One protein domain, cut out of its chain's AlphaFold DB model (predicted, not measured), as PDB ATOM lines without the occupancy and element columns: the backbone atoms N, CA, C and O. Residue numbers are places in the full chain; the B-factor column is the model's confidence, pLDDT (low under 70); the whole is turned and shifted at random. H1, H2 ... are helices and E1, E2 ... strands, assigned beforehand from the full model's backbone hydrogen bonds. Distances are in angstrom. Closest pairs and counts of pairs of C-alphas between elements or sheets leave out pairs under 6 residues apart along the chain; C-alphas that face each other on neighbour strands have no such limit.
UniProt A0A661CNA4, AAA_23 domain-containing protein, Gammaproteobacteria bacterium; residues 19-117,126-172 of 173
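What this domain is: This is residues 19 to 117 and 126 to 172 of the 173 residues of the protein "AAA_23 domain-containing protein" of Gammaproteobacteria bacterium (UniProt A0A661CNA4). Find little regular structure here: helix H1 crosses one face of the antiparallel sheet E2 E1 E3 E4, strands E5 and E6 pair in parallel beyond H1, and residues 154 to 160 stick out. Of 146 printed residues, 56 lie in six strands and three helices, mixed in class. The whole is compact, radius of gyration of the C-alphas 16.1 A, spanning 48 by 39 by 34 A.

Where its parts are: Find C-alpha 19 at (152.271, 198.460, 217.912), where E1, residues 19 to 27, begins; E2 is residues 30 to 35, H1 55 to 67, E3 82 to 89, E4 92 to 97, E5 109 to 111, H2 128 to 131, H3 136 to 139, and E6 170 to 172, which ends at C-alpha 172 at (155.891, 207.611, 212.121).

How they stand to each other: Between E1 and E3, see N 23 and O 84 within hydrogen-bond range, 2.9 A. H1 is on the sheet, its height 8.2 A. H1 touches H3 with residues 56 to 60 alone, closest C-alphas Gln 60 and Leu 138, 6.5 A.

The domain as a whole: Residues 118 to 125 are cut out, C-alphas 117 and 126 being 18.9 A apart; residues 140 to 167 are under pLDDT 70.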
ATOM      1  N   ILE A  19     151.642 198.199 216.615       91.19
ATOM      2  CA  ILE A  19     152.271 198.460 217.912       91.19
ATOM      3  C   ILE A  19     151.270 198.067 218.997       91.19
ATOM      4  O   ILE A  19     150.099 198.423 218.905       91.19
ATOM      5  N   LYS A  20     151.726 197.326 220.005       92.81
ATOM      6  CA  LYS A  20     150.910 196.870 221.139       92.81
ATOM      7  C   LYS A  20     151.231 197.635 222.414       92.81
ATOM      8  O   LYS A  20     150.332 197.962 223.183       92.81
ATOM      9  N   GLN A  21     152.513 197.914 222.627       95.12
ATOM     10  CA  GLN A  21     152.979 198.595 223.823       95.12
ATOM     11  C   GLN A  21     154.242 199.403 223.540       95.12
ATOM     12  O   GLN A  21     155.089 198.998 222.746       95.12
ATOM     13  N   ILE A  22     154.357 200.549 224.206       94.50
ATOM     14  CA  ILE A  22     155.494 201.463 224.134       94.50
ATOM     15  C   ILE A  22     155.881 201.831 225.561       94.50
ATOM     16  O   ILE A  22     155.038 202.302 226.318       94.50
ATOM     17  N   SER A  23     157.156 201.701 225.908       95.31
ATOM     18  CA  SER A  23     157.696 202.188 227.176       95.31
ATOM     19  C   SER A  23     158.988 202.951 226.929       95.31
ATOM     20  O   SER A  23     159.868 202.490 226.205       95.31
ATOM     21  N   ILE A  24     159.098 204.128 227.537       93.81
ATOM     22  CA  ILE A  24     160.230 205.038 227.371       93.81
ATOM     23  C   ILE A  24     160.628 205.547 228.751       93.81
ATOM     24  O   ILE A  24     159.812 206.145 229.455       93.81
ATOM     25  N   GLU A  25     161.887 205.350 229.122       93.19
ATOM     26  CA  GLU A  25     162.460 205.844 230.370       93.19
ATOM     27  C   GLU A  25     163.818 206.503 230.106       93.19
ATOM     28  O   GLU A  25     164.625 206.006 229.315       93.19
ATOM     29  N   ASN A  26     164.066 207.629 230.782       90.75
ATOM     30  CA  ASN A  26     165.299 208.419 230.699       90.75
ATOM     31  C   ASN A  26     165.722 208.796 229.265       90.75
ATOM     32  O   ASN A  26     166.889 208.675 228.899       90.75
ATOM     33  N   TYR A  27     164.786 209.290 228.449       88.81
ATOM     34  CA  TYR A  27     165.066 209.718 227.073       88.81
ATOM     35  C   TYR A  27     164.767 211.205 226.860       88.81
ATOM     36  O   TYR A  27     163.611 211.614 226.914       88.81
ATOM     37  N   GLN A  28     165.798 212.019 226.605       83.69
ATOM     38  CA  GLN A  28     165.687 213.451 226.262       83.69
ATOM     39  C   GLN A  28     164.686 214.255 227.127       83.69
ATOM     40  O   GLN A  28     163.902 215.050 226.623       83.69
ATOM     41  N   GLY A  29     164.699 214.054 228.448       83.81
ATOM     42  CA  GLY A  29     163.796 214.745 229.384       83.81
ATOM     43  C   GLY A  29     162.490 214.003 229.691       83.81
ATOM     44  O   GLY A  29     161.785 214.375 230.628       83.81
ATOM     45  N   ILE A  30     162.190 212.910 228.986       87.81
ATOM     46  CA  ILE A  30     161.164 211.947 229.395       87.81
ATOM     47  C   ILE A  30     161.725 211.138 230.566       87.81
ATOM     48  O   ILE A  30     162.635 210.330 230.387       87.81
ATOM     49  N   ILE A  31     161.163 211.345 231.760       89.81
ATOM     50  CA  ILE A  31     161.523 210.568 232.956       89.81
ATOM     51  C   ILE A  31     161.028 209.129 232.783       89.81
ATOM     52  O   ILE A  31     161.810 208.185 232.814       89.81
ATOM     53  N   LYS A  32     159.718 208.973 232.563       92.44
ATOM     54  CA  LYS A  32     159.057 207.683 232.367       92.44
ATOM     55  C   LYS A  32     157.700 207.879 231.704       92.44
ATOM     56  O   LYS A  32     156.910 208.707 232.151       92.44
ATOM     57  N   THR A  33     157.415 207.097 230.672       92.12
ATOM     58  CA  THR A  33     156.083 206.985 230.072       92.12
ATOM     59  C   THR A  33     155.863 205.570 229.556       92.12
ATOM     60  O   THR A  33     156.798 204.910 229.105       92.12
ATOM     61  N   ASN A  34     154.627 205.094 229.651       93.94
ATOM     62  CA  ASN A  34     154.229 203.770 229.201       93.94
ATOM     63  C   ASN A  34     152.815 203.849 228.624       93.94
ATOM     64  O   ASN A  34     151.908 204.376 229.269       93.94
ATOM     65  N   ILE A  35     152.643 203.315 227.422       93.50
ATOM     66  CA  ILE A  35     151.357 203.132 226.759       93.50
ATOM     67  C   ILE A  35     151.232 201.639 226.505       93.50
ATOM     68  O   ILE A  35     151.962 201.100 225.676       93.50
ATOM     69  N   ALA A  36     150.325 200.985 227.221       92.00
ATOM     70  CA  ALA A  36     150.048 199.560 227.088       92.00
ATOM     71  C   ALA A  36     148.695 199.324 226.406       92.00
ATOM     72  O   ALA A  36     147.905 200.254 226.237       92.00
ATOM     73  N   ASP A  37     148.448 198.067 226.037       90.31
ATOM     74  CA  ASP A  37     147.157 197.583 225.542       90.31
ATOM     75  C   ASP A  37     146.637 198.313 224.290       90.31
ATOM     76  O   ASP A  37     145.430 198.482 224.109       90.31
ATOM     77  N   ILE A  38     147.541 198.721 223.392       90.75
ATOM     78  CA  ILE A  38     147.158 199.275 222.089       90.75
ATOM     79  C   ILE A  38     146.511 198.148 221.262       90.75
ATOM     80  O   ILE A  38     147.146 197.108 221.035       90.75
ATOM     81  N   PRO A  39     145.261 198.321 220.790       90.25
ATOM     82  CA  PRO A  39     144.580 197.303 220.002       90.25
ATOM     83  C   PRO A  39     145.348 196.950 218.722       90.25
ATOM     84  O   PRO A  39     145.844 197.823 218.011       90.25
ATOM     85  N   VAL A  40     145.419 195.662 218.387       86.94
ATOM     86  CA  VAL A  40     146.169 195.136 217.223       86.94
ATOM     87  C   VAL A  40     145.545 195.465 215.859       86.94
ATOM     88  O   VAL A  40     146.109 195.142 214.814       86.94
ATOM     89  N   ASP A  41     144.367 196.071 215.863       85.75
ATOM     90  CA  ASP A  41     143.663 196.645 214.719       85.75
ATOM     91  C   ASP A  41     143.815 198.180 214.641       85.75
ATOM     92  O   ASP A  41     143.258 198.809 213.740       85.75
ATOM     93  N   THR A  42     144.608 198.787 215.537       86.88
ATOM     94  CA  THR A  42     144.899 200.229 215.541       86.88
ATOM     95  C   THR A  42     145.716 200.618 214.317       86.88
ATOM     96  O   THR A  42     146.897 200.294 214.204       86.88
ATOM     97  N   GLN A  43     145.091 201.366 213.410       85.44
ATOM     98  CA  GLN A  43     145.745 201.880 212.202       85.44
ATOM     99  C   GLN A  43     146.484 203.200 212.441       85.44
ATOM    100  O   GLN A  43     147.475 203.475 211.772       85.44
ATOM    101  N   TRP A  44     145.997 204.019 213.378       85.94
ATOM    102  CA  TRP A  44     146.493 205.374 213.610       85.94
ATOM    103  C   TRP A  44     146.632 205.650 215.102       85.94
ATOM    104  O   TRP A  44     145.683 205.463 215.862       85.94
ATOM    105  N   ILE A  45     147.799 206.149 215.503       87.50
ATOM    106  CA  ILE A  45     148.059 206.669 216.847       87.50
ATOM    107  C   ILE A  45     148.417 208.143 216.685       87.50
ATOM    108  O   ILE A  45     149.376 208.478 215.993       87.50
ATOM    109  N   PHE A  46     147.645 209.027 217.312       87.88
ATOM    110  CA  PHE A  46     147.868 210.469 217.238       87.88
ATOM    111  C   PHE A  46     148.495 210.978 218.533       87.88
ATOM    112  O   PHE A  46     147.896 210.877 219.603       87.88
ATOM    113  N   LEU A  47     149.680 211.581 218.428       83.94
ATOM    114  CA  LEU A  47     150.287 212.323 219.528       83.94
ATOM    115  C   LEU A  47     149.825 213.780 219.466       83.94
ATOM    116  O   LEU A  47     150.106 214.501 218.508       83.94
ATOM    117  N   THR A  48     149.119 214.223 220.502       86.38
ATOM    118  CA  THR A  48     148.614 215.598 220.622       86.38
ATOM    119  C   THR A  48     149.266 216.305 221.809       86.38
ATOM    120  O   THR A  48     149.868 215.669 222.671       86.38
ATOM    121  N   GLY A  49     149.220 217.637 221.819       86.06
ATOM    122  CA  GLY A  49     149.816 218.463 222.870       86.06
ATOM    123  C   GLY A  49     150.400 219.757 222.320       86.06
ATOM    124  O   GLY A  49     150.519 219.932 221.102       86.06
ATOM    125  N   GLU A  50     150.800 220.656 223.212       81.69
ATOM    126  CA  GLU A  50     151.351 221.964 222.857       81.69
ATOM    127  C   GLU A  50     152.685 221.859 222.097       81.69
ATOM    128  O   GLU A  50     153.370 220.825 222.083       81.69
ATOM    129  N   ASN A  51     153.062 222.923 221.391       80.81
ATOM    130  CA  ASN A  51     154.377 222.990 220.756       80.81
ATOM    131  C   ASN A  51     155.470 223.015 221.831       80.81
ATOM    132  O   ASN A  51     155.325 223.680 222.847       80.81
ATOM    133  N   GLY A  52     156.553 222.268 221.613       77.56
ATOM    134  CA  GLY A  52     157.640 222.143 222.592       77.56
ATOM    135  C   GLY A  52     157.414 221.100 223.694       77.56
ATOM    136  O   GLY A  52     158.342 220.818 224.439       77.56
ATOM    137  N   PHE A  53     156.251 220.443 223.757       80.69
ATOM    138  CA  PHE A  53     155.930 219.454 224.803       80.69
ATOM    139  C   PHE A  53     156.553 218.054 224.606       80.69
ATOM    140  O   PHE A  53     156.139 217.093 225.245       80.69
ATOM    141  N   GLY A  54     157.515 217.903 223.688       82.69
ATOM    142  CA  GLY A  54     158.255 216.644 223.517       82.69
ATOM    143  C   GLY A  54     157.622 215.590 222.597       82.69
ATOM    144  O   GLY A  54     158.089 214.457 222.573       82.69
ATOM    145  N   LYS A  55     156.614 215.927 221.777       88.31
ATOM    146  CA  LYS A  55     156.026 214.983 220.793       88.31
ATOM    147  C   LYS A  55     157.084 214.337 219.886       88.31
ATOM    148  O   LYS A  55     157.088 213.127 219.699       88.31
ATOM    149  N   THR A  56     158.016 215.145 219.379       85.19
ATOM    150  CA  THR A  56     159.140 214.666 218.563       85.19
ATOM    151  C   THR A  56     160.041 213.707 219.339       85.19
ATOM    152  O   THR A  56     160.451 212.700 218.781       85.19
ATOM    153  N   MET A  57     160.289 213.960 220.629       87.19
ATOM    154  CA  MET A  57     161.101 213.077 221.478       87.19
ATOM    155  C   MET A  57     160.424 211.717 221.675       87.19
ATOM    156  O   MET A  57     161.085 210.688 221.609       87.19
ATOM    157  N   VAL A  58     159.098 211.694 221.850       89.06
ATOM    158  CA  VAL A  58     158.330 210.440 221.929       89.06
ATOM    159  C   VAL A  58     158.439 209.654 220.620       89.06
ATOM    160  O   VAL A  58     158.719 208.459 220.651       89.06
ATOM    161  N   LEU A  59     158.279 210.310 219.468       88.38
ATOM    162  CA  LEU A  59     158.437 209.650 218.167       88.38
ATOM    163  C   LEU A  59     159.857 209.112 217.969       88.38
ATOM    164  O   LEU A  59     160.019 207.981 217.515       88.38
ATOM    165  N   GLN A  60     160.880 209.890 218.327       87.88
ATOM    166  CA  GLN A  60     162.279 209.467 218.254       87.88
ATOM    167  C   GLN A  60     162.539 208.242 219.137       87.88
ATOM    168  O   GLN A  60     163.160 207.286 218.676       87.88
ATOM    169  N   ALA A  61     161.997 208.224 220.358       88.69
ATOM    170  CA  ALA A  61     162.092 207.091 221.273       88.69
ATOM    171  C   ALA A  61     161.394 205.827 220.732       88.69
ATOM    172  O   ALA A  61     161.901 204.713 220.881       88.69
ATOM    173  N   ILE A  62     160.253 205.980 220.057       89.62
ATOM    174  CA  ILE A  62     159.573 204.868 219.375       89.62
ATOM    175  C   ILE A  62     160.426 204.366 218.205       89.62
ATOM    176  O   ILE A  62     160.617 203.159 218.061       89.62
ATOM    177  N   ALA A  63     160.988 205.273 217.400       88.06
ATOM    178  CA  ALA A  63     161.815 204.919 216.252       88.06
ATOM    179  C   ALA A  63     163.064 204.125 216.660       88.06
ATOM    180  O   ALA A  63     163.311 203.068 216.084       88.06
ATOM    181  N   ILE A  64     163.808 204.568 217.682       88.50
ATOM    182  CA  ILE A  64     164.977 203.818 218.181       88.50
ATOM    183  C   ILE A  64     164.587 202.469 218.788       88.50
ATOM    184  O   ILE A  64     165.336 201.504 218.678       88.50
ATOM    185  N   SER A  65     163.410 202.371 219.407       88.31
ATOM    186  CA  SER A  65     162.948 201.115 220.006       88.31
ATOM    187  C   SER A  65     162.531 200.101 218.943       88.31
ATOM    188  O   SER A  65     162.742 198.909 219.119       88.31
ATOM    189  N   LEU A  66     161.966 200.562 217.823       86.12
ATOM    190  CA  LEU A  66     161.597 199.706 216.695       86.12
ATOM    191  C   LEU A  66     162.804 199.328 215.829       86.12
ATOM    192  O   LEU A  66     162.933 198.170 215.442       86.12
ATOM    193  N   PHE A  67     163.672 200.291 215.516       82.81
ATOM    194  CA  PHE A  67     164.736 200.154 214.517       82.81
ATOM    195  C   PHE A  67     166.126 199.883 215.112       82.81
ATOM    196  O   PHE A  67     167.004 199.374 214.423       82.81
ATOM    197  N   GLY A  68     166.339 200.201 216.389       83.00
ATOM    198  CA  GLY A  68     167.634 200.119 217.060       83.00
ATOM    199  C   GLY A  68     168.313 201.476 217.263       83.00
ATOM    200  O   GLY A  68     167.810 202.531 216.882       83.00
ATOM    201  N   ASN A  69     169.488 201.449 217.895       77.50
ATOM    202  CA  ASN A  69     170.263 202.642 218.261       77.50
ATOM    203  C   ASN A  69     171.157 203.181 217.131       77.50
ATOM    204  O   ASN A  69     171.815 204.207 217.319       77.50
ATOM    205  N   GLN A  70     171.208 202.512 215.979       72.31
ATOM    206  CA  GLN A  70     172.058 202.893 214.855       72.31
ATOM    207  C   GLN A  70     171.298 202.818 213.531       72.31
ATOM    208  O   GLN A  70     170.644 201.824 213.228       72.31
ATOM    209  N   ASP A  71     171.436 203.860 212.715       73.38
ATOM    210  CA  ASP A  71     171.023 203.881 211.314       73.38
ATOM    211  C   ASP A  71     172.279 203.980 210.444       73.38
ATOM    212  O   ASP A  71     172.890 205.044 210.293       73.38
ATOM    213  N   LYS A  72     172.714 202.831 209.915       74.06
ATOM    214  CA  LYS A  72     173.984 202.669 209.190       74.06
ATOM    215  C   LYS A  72     175.181 203.098 210.052       74.06
ATOM    216  O   LYS A  72     175.540 202.401 210.989       74.06
ATOM    217  N   GLN A  73     175.812 204.224 209.723       68.56
ATOM    218  CA  GLN A  73     176.969 204.778 210.441       68.56
ATOM    219  C   GLN A  73     176.563 205.827 211.488       68.56
ATOM    220  O   GLN A  73     177.420 206.420 212.139       68.56
ATOM    221  N   ARG A  74     175.262 206.105 211.632       67.69
ATOM    222  CA  ARG A  74     174.755 207.149 212.517       67.69
ATOM    223  C   ARG A  74     174.219 206.547 213.804       67.69
ATOM    224  O   ARG A  74     173.299 205.739 213.779       67.69
ATOM    225  N   ILE A  75     174.745 207.016 214.926       75.00
ATOM    226  CA  ILE A  75     174.196 206.728 216.248       75.00
ATOM    227  C   ILE A  75     172.950 207.604 216.437       75.00
ATOM    228  O   ILE A  75     173.025 208.829 216.322       75.00
ATOM    229  N   LEU A  76     171.794 206.978 216.661       74.69
ATOM    230  CA  LEU A  76     170.520 207.668 216.904       74.69
ATOM    231  C   LEU A  76     170.380 208.108 218.364       74.69
ATOM    232  O   LEU A  76     169.664 209.061 218.667       74.69
ATOM    233  N   THR A  77     171.075 207.421 219.268       74.50
ATOM    234  CA  THR A  77     171.152 207.764 220.685       74.50
ATOM    235  C   THR A  77     172.413 207.161 221.305       74.50
ATOM    236  O   THR A  77     172.742 206.008 221.022       74.50
ATOM    237  N   ASP A  78     173.126 207.940 222.120       66.50
ATOM    238  CA  ASP A  78     174.226 207.460 222.973       66.50
ATOM    239  C   ASP A  78     173.831 207.386 224.458       66.50
ATOM    240  O   ASP A  78     174.630 206.972 225.292       66.50
ATOM    241  N   SER A  79     172.606 207.805 224.784       64.56
ATOM    242  CA  SER A  79     172.162 207.978 226.160       64.56
ATOM    243  C   SER A  79     171.783 206.645 226.793       64.56
ATOM    244  O   SER A  79     171.156 205.813 226.131       64.56
ATOM    245  N   ASP A  80     172.070 206.504 228.093       74.44
ATOM    246  CA  ASP A  80     171.584 205.437 228.982       74.44
ATOM    247  C   ASP A  80     170.052 205.514 229.142       74.44
ATOM    248  O   ASP A  80     169.503 205.860 230.192       74.44
ATOM    249  N   CYS A  81     169.339 205.231 228.058       82.88
ATOM    250  CA  CYS A  81     167.890 205.242 227.987       82.88
ATOM    251  C   CYS A  81     167.357 203.811 227.960       82.88
ATOM    252  O   CYS A  81     167.939 202.909 227.360       82.88
ATOM    253  N   HIS A  82     166.233 203.608 228.641       88.81
ATOM    254  CA  HIS A  82     165.573 202.314 228.723       88.81
ATOM    255  C   HIS A  82     164.264 202.422 227.958       88.81
ATOM    256  O   HIS A  82     163.244 202.874 228.481       88.81
ATOM    257  N   THR A  83     164.308 202.057 226.682       90.12
ATOM    258  CA  THR A  83     163.144 202.114 225.803       90.12
ATOM    259  C   THR A  83     162.860 200.739 225.221       90.12
ATOM    260  O   THR A  83     163.772 199.982 224.873       90.12
ATOM    261  N   TRP A  84     161.582 200.389 225.141       92.12
ATOM    262  CA  TRP A  84     161.161 199.144 224.527       92.12
ATOM    263  C   TRP A  84     159.783 199.267 223.898       92.12
ATOM    264  O   TRP A  84     158.941 200.061 224.323       92.12
ATOM    265  N   VAL A  85     159.569 198.470 222.859       92.38
ATOM    266  CA  VAL A  85     158.310 198.407 222.124       92.38
ATOM    267  C   VAL A  85     157.936 196.949 221.917       92.38
ATOM    268  O   VAL A  85     158.746 196.145 221.456       92.38
ATOM    269  N   GLU A  86     156.688 196.619 222.237       92.56
ATOM    270  CA  GLU A  86     156.059 195.386 221.785       92.56
ATOM    271  C   GLU A  86     155.252 195.684 220.525       92.56
ATOM    272  O   GLU A  86     154.413 196.590 220.494       92.56
ATOM    273  N   PHE A  87     155.474 194.892 219.486       90.56
ATOM    274  CA  PHE A  87     154.772 195.014 218.223       90.56
ATOM    275  C   PHE A  87     154.475 193.642 217.628       90.56
ATOM    276  O   PHE A  87     155.100 192.629 217.927       90.56
ATOM    277  N   LYS A  88     153.471 193.614 216.767       89.62
ATOM    278  CA  LYS A  88     153.120 192.492 215.917       89.62
ATOM    279  C   LYS A  88     153.805 192.681 214.571       89.62
ATOM    280  O   LYS A  88     153.745 193.772 214.011       89.62
ATOM    281  N   ASN A  89     154.400 191.620 214.045       87.00
ATOM    282  CA  ASN A  89     155.048 191.569 212.743       87.00
ATOM    283  C   ASN A  89     154.655 190.271 212.025       87.00
ATOM    284  O   ASN A  89     154.906 189.178 212.530       87.00
ATOM    285  N   HIS A  90     153.971 190.380 210.887       85.19
ATOM    286  CA  HIS A  90     153.404 189.251 210.132       85.19
ATOM    287  C   HIS A  90     152.637 188.224 210.991       85.19
ATOM    288  O   HIS A  90     152.697 187.024 210.742       85.19
ATOM    289  N   GLY A  91     151.908 188.673 212.018       81.69
ATOM    290  CA  GLY A  91     151.181 187.760 212.917       81.69
ATOM    291  C   GLY A  91     151.936 187.339 214.178       81.69
ATOM    292  O   GLY A  91     151.296 186.890 215.125       81.69
ATOM    293  N   HIS A  92     153.252 187.533 214.227       86.56
ATOM    294  CA  HIS A  92     154.089 187.182 215.371       86.56
ATOM    295  C   HIS A  92     154.291 188.381 216.293       86.56
ATOM    296  O   HIS A  92     154.531 189.488 215.824       86.56
ATOM    297  N   ASN A  93     154.224 188.167 217.606       88.50
ATOM    298  CA  ASN A  93     154.564 189.207 218.576       88.50
ATOM    299  C   ASN A  93     156.081 189.254 218.770       88.50
ATOM    300  O   ASN A  93     156.727 188.215 218.914       88.50
ATOM    301  N   GLN A  94     156.628 190.461 218.781       90.12
ATOM    302  CA  GLN A  94     158.037 190.758 218.972       90.12
ATOM    303  C   GLN A  94     158.167 191.865 220.015       90.12
ATOM    304  O   GLN A  94     157.345 192.780 220.074       90.12
ATOM    305  N   ILE A  95     159.193 191.760 220.852       90.56
ATOM    306  CA  ILE A  95     159.532 192.774 221.845       90.56
ATOM    307  C   ILE A  95     160.952 193.212 221.537       90.56
ATOM    308  O   ILE A  95     161.877 192.404 221.623       90.56
ATOM    309  N   ASN A  96     161.109 194.484 221.199       89.56
ATOM    310  CA  ASN A  96     162.414 195.088 221.015       89.56
ATOM    311  C   ASN A  96     162.733 195.945 222.228       89.56
ATOM    312  O   ASN A  96     161.988 196.868 222.562       89.56
ATOM    313  N   ILE A  97     163.845 195.621 222.882       88.12
ATOM    314  CA  ILE A  97     164.394 196.377 224.004       88.12
ATOM    315  C   ILE A  97     165.719 196.963 223.537       88.12
ATOM    316  O   ILE A  97     166.625 196.228 223.123       88.12
ATOM    317  N   LEU A  98     165.830 198.287 223.607       85.12
ATOM    318  CA  LEU A  98     167.047 198.993 223.240       85.12
ATOM    319  C   LEU A  98     168.231 198.493 224.083       85.12
ATOM    320  O   LEU A  98     168.101 198.263 225.283       85.12
ATOM    321  N   GLY A  99     169.389 198.294 223.450       74.69
ATOM    322  CA  GLY A  99     170.612 197.846 224.128       74.69
ATOM    323  C   GLY A  99     170.691 196.343 224.421       74.69
ATOM    324  O   GLY A  99     171.730 195.874 224.879       74.69
ATOM    325  N   THR A 100     169.647 195.562 224.121       75.44
ATOM    326  CA  THR A 100     169.703 194.099 224.261       75.44
ATOM    327  C   THR A 100     170.207 193.418 222.981       75.44
ATOM    328  O   THR A 100     169.890 193.867 221.876       75.44
ATOM    329  N   PRO A 101     170.958 192.304 223.087       64.31
ATOM    330  CA  PRO A 101     171.470 191.572 221.922       64.31
ATOM    331  C   PRO A 101     170.374 190.861 221.109       64.31
ATOM    332  O   PRO A 101     170.639 190.397 220.004       64.31
ATOM    333  N   HIS A 102     169.147 190.776 221.634       63.19
ATOM    334  CA  HIS A 102     167.991 190.154 220.979       63.19
ATOM    335  C   HIS A 102     167.093 191.160 220.245       63.19
ATOM    336  O   HIS A 102     165.933 190.862 219.965       63.19
ATOM    337  N   ASN A 103     167.612 192.348 219.936       65.06
ATOM    338  CA  ASN A 103     166.872 193.345 219.182       65.06
ATOM    339  C   ASN A 103     166.768 192.914 217.708       65.06
ATOM    340  O   ASN A 103     167.774 192.882 217.002       65.06
ATOM    341  N   ASN A 104     165.561 192.565 217.256       74.56
ATOM    342  CA  ASN A 104     165.278 192.269 215.853       74.56
ATOM    343  C   ASN A 104     164.663 193.523 215.225       74.56
ATOM    344  O   ASN A 104     163.449 193.720 215.341       74.56
ATOM    345  N   PRO A 105     165.472 194.400 214.608       74.88
ATOM    346  CA  PRO A 105     164.997 195.696 214.160       74.88
ATOM    347  C   PRO A 105     163.898 195.544 213.109       74.88
ATOM    348  O   PRO A 105     163.966 194.694 212.220       74.88
ATOM    349  N   PHE A 106     162.881 196.392 213.212       78.00
ATOM    350  CA  PHE A 106     161.798 196.448 212.246       78.00
ATOM    351  C   PHE A 106     162.326 197.034 210.932       78.00
ATOM    352  O   PHE A 106     162.645 198.220 210.853       78.00
ATOM    353  N   THR A 107     162.460 196.196 209.904       69.69
ATOM    354  CA  THR A 107     163.147 196.555 208.651       69.69
ATOM    355  C   THR A 107     162.383 197.572 207.811       69.69
ATOM    356  O   THR A 107     162.996 198.384 207.123       69.69
ATOM    357  N   ASP A 108     161.056 197.564 207.911       76.69
ATOM    358  CA  ASP A 108     160.147 198.359 207.087       76.69
ATOM    359  C   ASP A 108     159.547 199.526 207.902       76.69
ATOM    360  O   ASP A 108     158.338 199.768 207.918       76.69
ATOM    361  N   LEU A 109     160.397 200.247 208.637       77.81
ATOM    362  CA  LEU A 109     160.019 201.499 209.295       77.81
ATOM    363  C   LEU A 109     160.094 202.651 208.284       77.81
ATOM    364  O   LEU A 109     161.015 202.717 207.476       77.81
ATOM    365  N   VAL A 110     159.153 203.589 208.350       77.25
ATOM    366  CA  VAL A 110     159.225 204.867 207.629       77.25
ATOM    367  C   VAL A 110     158.972 205.981 208.631       77.25
ATOM    368  O   VAL A 110     157.907 206.018 209.239       77.25
ATOM    369  N   ALA A 111     159.922 206.893 208.815       73.31
ATOM    370  CA  ALA A 111     159.739 208.043 209.690       73.31
ATOM    371  C   ALA A 111     159.964 209.345 208.925       73.31
ATOM    372  O   ALA A 111     160.926 209.479 208.168       73.31
ATOM    373  N   TYR A 112     159.095 210.325 209.146       70.75
ATOM    374  CA  TYR A 112     159.294 211.678 208.648       70.75
ATOM    375  C   TYR A 112     159.090 212.690 209.768       70.75
ATOM    376  O   TYR A 112     158.302 212.478 210.680       70.75
ATOM    377  N   GLY A 113     159.849 213.782 209.715       64.62
ATOM    378  CA  GLY A 113     159.702 214.899 210.642       64.62
ATOM    379  C   GLY A 113     159.178 216.148 209.950       64.62
ATOM    380  O   GLY A 113     158.666 216.118 208.830       64.62
ATOM    381  N   SER A 114     159.321 217.288 210.622       57.06
ATOM    382  CA  SER A 114     158.722 218.569 210.240       57.06
ATOM    383  C   SER A 114     159.421 219.287 209.075       57.06
ATOM    384  O   SER A 114     159.530 220.513 209.107       57.06
ATOM    385  N   SER A 115     159.893 218.565 208.056       51.84
ATOM    386  CA  SER A 115     160.540 219.145 206.871       51.84
ATOM    387  C   SER A 115     159.492 219.888 206.029       51.84
ATOM    388  O   SER A 115     158.881 219.350 205.110       51.84
ATOM    389  N   ARG A 116     159.169 221.120 206.441       50.75
ATOM    390  CA  ARG A 116     158.070 221.925 205.882       50.75
ATOM    391  C   ARG A 116     158.524 222.898 204.790       50.75
ATOM    392  O   ARG A 116     157.659 223.463 204.130       50.75
ATOM    393  N   LEU A 117     159.832 223.126 204.603       46.09
ATOM    394  CA  LEU A 117     160.320 224.290 203.841       46.09
ATOM    395  C   LEU A 117     161.540 224.077 202.918       46.09
ATOM    396  O   LEU A 117     161.809 224.958 202.108       46.09
ATOM    397  N   ASN A 126     173.873 215.859 195.811       48.38
ATOM    398  CA  ASN A 126     174.925 214.942 196.274       48.38
ATOM    399  C   ASN A 126     174.794 214.552 197.761       48.38
ATOM    400  O   ASN A 126     175.360 213.542 198.165       48.38
ATOM    401  N   GLU A 127     174.008 215.284 198.558       51.59
ATOM    402  CA  GLU A 127     173.756 214.979 199.980       51.59
ATOM    403  C   GLU A 127     172.494 214.126 200.200       51.59
ATOM    404  O   GLU A 127     172.246 213.643 201.306       51.59
ATOM    405  N   ILE A 128     171.706 213.893 199.143       54.84
ATOM    406  CA  ILE A 128     170.412 213.195 199.211       54.84
ATOM    407  C   ILE A 128     170.545 211.810 199.852       54.84
ATOM    408  O   ILE A 128     169.706 211.439 200.664       54.84
ATOM    409  N   SER A 129     171.592 211.037 199.553       55.47
ATOM    410  CA  SER A 129     171.708 209.658 200.053       55.47
ATOM    411  C   SER A 129     171.870 209.566 201.577       55.47
ATOM    412  O   SER A 129     171.374 208.616 202.185       55.47
ATOM    413  N   ALA A 130     172.524 210.555 202.197       55.97
ATOM    414  CA  ALA A 130     172.706 210.635 203.644       55.97
ATOM    415  C   ALA A 130     171.486 211.248 204.348       55.97
ATOM    416  O   ALA A 130     171.158 210.835 205.457       55.97
ATOM    417  N   LYS A 131     170.788 212.182 203.685       57.41
ATOM    418  CA  LYS A 131     169.595 212.875 204.208       57.41
ATOM    419  C   LYS A 131     168.281 212.108 204.045       57.41
ATOM    420  O   LYS A 131     167.229 212.612 204.436       57.41
ATOM    421  N   SER A 132     168.345 210.906 203.475       58.72
ATOM    422  CA  SER A 132     167.172 210.104 203.111       58.72
ATOM    423  C   SER A 132     167.172 208.702 203.721       58.72
ATOM    424  O   SER A 132     166.605 207.772 203.146       58.72
ATOM    425  N   THR A 133     167.858 208.505 204.850       62.47
ATOM    426  CA  THR A 133     167.759 207.240 205.592       62.47
ATOM    427  C   THR A 133     166.416 207.136 206.315       62.47
ATOM    428  O   THR A 133     165.733 208.139 206.526       62.47
ATOM    429  N   THR A 134     166.046 205.915 206.707       68.06
ATOM    430  CA  THR A 134     164.752 205.562 207.314       68.06
ATOM    431  C   THR A 134     164.343 206.461 208.479       68.06
ATOM    432  O   THR A 134     163.162 206.770 208.638       68.06
ATOM    433  N   THR A 135     165.312 206.885 209.289       66.00
ATOM    434  CA  THR A 135     165.060 207.686 210.492       66.00
ATOM    435  C   THR A 135     165.463 209.154 210.342       66.00
ATOM    436  O   THR A 135     165.069 209.975 211.167       66.00
ATOM    437  N   TYR A 136     166.205 209.528 209.291       66.31
ATOM    438  CA  TYR A 136     166.888 210.825 209.204       66.31
ATOM    439  C   TYR A 136     165.954 212.017 209.426       66.31
ATOM    440  O   TYR A 136     166.268 212.899 210.224       66.31
ATOM    441  N   GLY A 137     164.795 212.031 208.762       67.00
ATOM    442  CA  GLY A 137     163.847 213.140 208.857       67.00
ATOM    443  C   GLY A 137     163.258 213.337 210.253       67.00
ATOM    444  O   GLY A 137     162.805 214.432 210.561       67.00
ATOM    445  N   LEU A 138     163.287 212.315 211.111       73.44
ATOM    446  CA  LEU A 138     162.804 212.409 212.487       73.44
ATOM    447  C   LEU A 138     163.854 212.999 213.443       73.44
ATOM    448  O   LEU A 138     163.508 213.619 214.449       73.44
ATOM    449  N   PHE A 139     165.137 212.819 213.128       73.31
ATOM    450  CA  PHE A 139     166.261 213.293 213.942       73.31
ATOM    451  C   PHE A 139     166.891 214.592 213.418       73.31
ATOM    452  O   PHE A 139     167.751 215.151 214.094       73.31
ATOM    453  N   ASN A 140     166.493 215.077 212.236       64.56
ATOM    454  CA  ASN A 140     167.036 216.297 211.631       64.56
ATOM    455  C   ASN A 140     165.954 217.077 210.895       64.56
ATOM    456  O   ASN A 140     165.082 216.505 210.242       64.56
ATOM    457  N   THR A 141     166.047 218.401 210.960       57.12
ATOM    458  CA  THR A 141     165.093 219.308 210.316       57.12
ATOM    459  C   THR A 141     165.297 219.443 208.807       57.12
ATOM    460  O   THR A 141     164.369 219.878 208.133       57.12
ATOM    461  N   ASP A 142     166.463 219.046 208.286       54.44
ATOM    462  CA  ASP A 142     166.852 219.101 206.867       54.44
ATOM    463  C   ASP A 142     166.676 217.760 206.132       54.44
ATOM    464  O   ASP A 142     167.259 217.509 205.075       54.44
ATOM    465  N   GLY A 143     165.878 216.852 206.700       51.91
ATOM    466  CA  GLY A 143     165.588 215.573 206.065       51.91
ATOM    467  C   GLY A 143     164.882 215.741 204.728       51.91
ATOM    468  O   GLY A 143     163.861 216.429 204.628       51.91
ATOM    469  N   ILE A 144     165.417 215.071 203.707       52.62
ATOM    470  CA  ILE A 144     164.851 215.040 202.363       52.62
ATOM    471  C   ILE A 144     164.108 213.717 202.205       52.62
ATOM    472  O   ILE A 144     164.638 212.639 202.463       52.62
ATOM    473  N   LEU A 145     162.858 213.797 201.757       50.59
ATOM    474  CA  LEU A 145     162.086 212.621 201.388       50.59
ATOM    475  C   LEU A 145     162.697 212.005 200.122       50.59
ATOM    476  O   LEU A 145     162.480 212.510 199.021       50.59
ATOM    477  N   PHE A 146     163.418 210.892 200.251       41.81
ATOM    478  CA  PHE A 146     163.677 210.023 199.105       41.81
ATOM    479  C   PHE A 146     162.749 208.828 199.180       41.81
ATOM    480  O   PHE A 146     162.939 207.896 199.958       41.81
ATOM    481  N   LEU A 147     161.743 208.850 198.316       44.91
ATOM    482  CA  LEU A 147     160.796 207.762 198.108       44.91
ATOM    483  C   LEU A 147     161.442 206.594 197.326       44.91
ATOM    484  O   LEU A 147     160.873 206.063 196.377       44.91
ATOM    485  N   GLY A 148     162.684 206.245 197.675       35.81
ATOM    486  CA  GLY A 148     163.455 205.158 197.067       35.81
ATOM    487  C   GLY A 148     163.091 203.777 197.609       35.81
ATOM    488  O   GLY A 148     163.476 202.775 197.013       35.81
ATOM    489  N   VAL A 149     162.315 203.711 198.696       38.59
ATOM    490  CA  VAL A 149     161.576 202.501 199.064       38.59
ATOM    491  C   VAL A 149     160.235 202.581 198.348       38.59
ATOM    492  O   VAL A 149     159.354 203.373 198.671       38.59
ATOM    493  N   GLN A 150     160.158 201.818 197.268       35.94
ATOM    494  CA  GLN A 150     159.058 201.734 196.325       35.94
ATOM    495  C   GLN A 150     157.740 201.354 197.022       35.94
ATOM    496  O   GLN A 150     157.416 200.175 197.114       35.94
ATOM    497  N   THR A 151     156.936 202.322 197.479       35.69
ATOM    498  CA  THR A 151     155.477 202.132 197.632       35.69
ATOM    499  C   THR A 151     154.705 203.456 197.663       35.69
ATOM    500  O   THR A 151     154.295 203.960 198.701       35.69
ATOM    501  N   LEU A 152     154.440 204.005 196.478       28.23
ATOM    502  CA  LEU A 152     153.296 204.888 196.254       28.23
ATOM    503  C   LEU A 152     152.742 204.595 194.863       28.23
ATOM    504  O   LEU A 152     153.382 204.882 193.856       28.23
ATOM    505  N   VAL A 153     151.533 204.043 194.812       29.28
ATOM    506  CA  VAL A 153     150.632 204.275 193.683       29.28
ATOM    507  C   VAL A 153     149.281 204.641 194.274       29.28
ATOM    508  O   VAL A 153     148.748 203.934 195.124       29.28
ATOM    509  N   TRP A 154     148.745 205.769 193.824       26.92
ATOM    510  CA  TRP A 154     147.383 206.212 194.078       26.92
ATOM    511  C   TRP A 154     146.623 206.076 192.759       26.92
ATOM    512  O   TRP A 154     147.044 206.651 191.757       26.92
ATOM    513  N   ALA A 155     145.542 205.294 192.724       25.59
ATOM    514  CA  ALA A 155     144.637 205.269 191.577       25.59
ATOM    515  C   ALA A 155     143.240 204.763 191.970       25.59
ATOM    516  O   ALA A 155     142.967 203.559 191.964       25.59
ATOM    517  N   GLY A 156     142.310 205.691 192.212       28.30
ATOM    518  CA  GLY A 156     140.915 205.445 191.839       28.30
ATOM    519  C   GLY A 156     140.877 205.371 190.310       28.30
ATOM    520  O   GLY A 156     141.015 206.375 189.630       28.30
ATOM    521  N   SER A 157     140.826 204.197 189.686       32.97
ATOM    522  CA  SER A 157     139.658 203.312 189.761       32.97
ATOM    523  C   SER A 157     139.996 201.812 189.745       32.97
ATOM    524  O   SER A 157     139.135 200.999 189.416       32.97
ATOM    525  N   LYS A 158     141.240 201.430 190.052       31.94
ATOM    526  CA  LYS A 158     141.663 200.047 190.345       31.94
ATOM    527  C   LYS A 158     143.139 200.073 190.738       31.94
ATOM    528  O   LYS A 158     144.016 200.167 189.885       31.94
ATOM    529  N   LEU A 159     143.396 199.957 192.035       29.41
ATOM    530  CA  LEU A 159     144.726 199.721 192.581       29.41
ATOM    531  C   LEU A 159     145.018 198.222 192.515       29.41
ATOM    532  O   LEU A 159     144.411 197.429 193.232       29.41
ATOM    533  N   LYS A 160     145.918 197.829 191.611       28.11
ATOM    534  CA  LYS A 160     146.506 196.489 191.592       28.11
ATOM    535  C   LYS A 160     147.919 196.582 192.153       28.11
ATOM    536  O   LYS A 160     148.806 197.123 191.503       28.11
ATOM    537  N   PHE A 161     148.100 196.037 193.348       34.78
ATOM    538  CA  PHE A 161     149.412 195.749 193.907       34.78
ATOM    539  C   PHE A 161     149.881 194.404 193.358       34.78
ATOM    540  O   PHE A 161     149.123 193.434 193.348       34.78
ATOM    541  N   GLY A 162     151.118 194.348 192.888       34.31
ATOM    542  CA  GLY A 162     151.734 193.111 192.442       34.31
ATOM    543  C   GLY A 162     153.244 193.228 192.502       34.31
ATOM    544  O   GLY A 162     153.847 193.634 191.520       34.31
ATOM    545  N   LEU A 163     153.821 192.866 193.649       29.66
ATOM    546  CA  LEU A 163     155.154 192.278 193.790       29.66
ATOM    547  C   LEU A 163     155.128 191.341 195.006       29.66
ATOM    548  O   LEU A 163     154.298 191.465 195.901       29.66
ATOM    549  N   HIS A 164     155.973 190.322 194.949       35.91
ATOM    550  CA  HIS A 164     155.624 188.950 195.303       35.91
ATOM    551  C   HIS A 164     155.561 188.606 196.804       35.91
ATOM    552  O   HIS A 164     155.329 187.434 197.090       35.91
ATOM    553  N   HIS A 165     155.718 189.550 197.747       40.62
ATOM    554  CA  HIS A 165     155.640 189.325 199.206       40.62
ATOM    555  C   HIS A 165     154.959 190.514 199.927       40.62
ATOM    556  O   HIS A 165     155.251 191.665 199.606       40.62
ATOM    557  N   PRO A 166     154.050 190.277 200.895       49.81
ATOM    558  CA  PRO A 166     153.363 191.347 201.615       49.81
ATOM    559  C   PRO A 166     154.294 191.967 202.667       49.81
ATOM    560  O   PRO A 166     154.357 191.448 203.769       49.81
ATOM    561  N   HIS A 167     155.020 193.040 202.345       60.97
ATOM    562  CA  HIS A 167     155.879 193.754 203.305       60.97
ATOM    563  C   HIS A 167     155.062 194.393 204.443       60.97
ATOM    564  O   HIS A 167     153.951 194.882 204.225       60.97
ATOM    565  N   CYS A 168     155.592 194.344 205.665       72.69
ATOM    566  CA  CYS A 168     154.916 194.757 206.890       72.69
ATOM    567  C   CYS A 168     155.460 196.121 207.331       72.69
ATOM    568  O   CYS A 168     156.554 196.170 207.861       72.69
ATOM    569  N   THR A 169     154.729 197.223 207.129       78.19
ATOM    570  CA  THR A 169     155.264 198.593 207.303       78.19
ATOM    571  C   THR A 169     154.641 199.345 208.487       78.19
ATOM    572  O   THR A 169     153.428 199.285 208.689       78.19
ATOM    573  N   ILE A 170     155.455 200.103 209.237       78.00
ATOM    574  CA  ILE A 170     155.027 201.056 210.283       78.00
ATOM    575  C   ILE A 170     155.480 202.461 209.875       78.00
ATOM    576  O   ILE A 170     156.629 202.654 209.478       78.00
ATOM    577  N   THR A 171     154.592 203.450 209.991       78.81
ATOM    578  CA  THR A 171     154.883 204.848 209.635       78.81
ATOM    579  C   THR A 171     154.790 205.765 210.854       78.81
ATOM    580  O   THR A 171     153.796 205.732 211.574       78.81
ATOM    581  N   LEU A 172     155.816 206.593 211.067       76.12
ATOM    582  CA  LEU A 172     155.891 207.611 212.121       76.12
ATOM    583  C   LEU A 172     155.868 209.016 211.500       76.12
ATOM    584  O   LEU A 172     156.586 209.272 210.530       76.12
TER     585      LEU A 172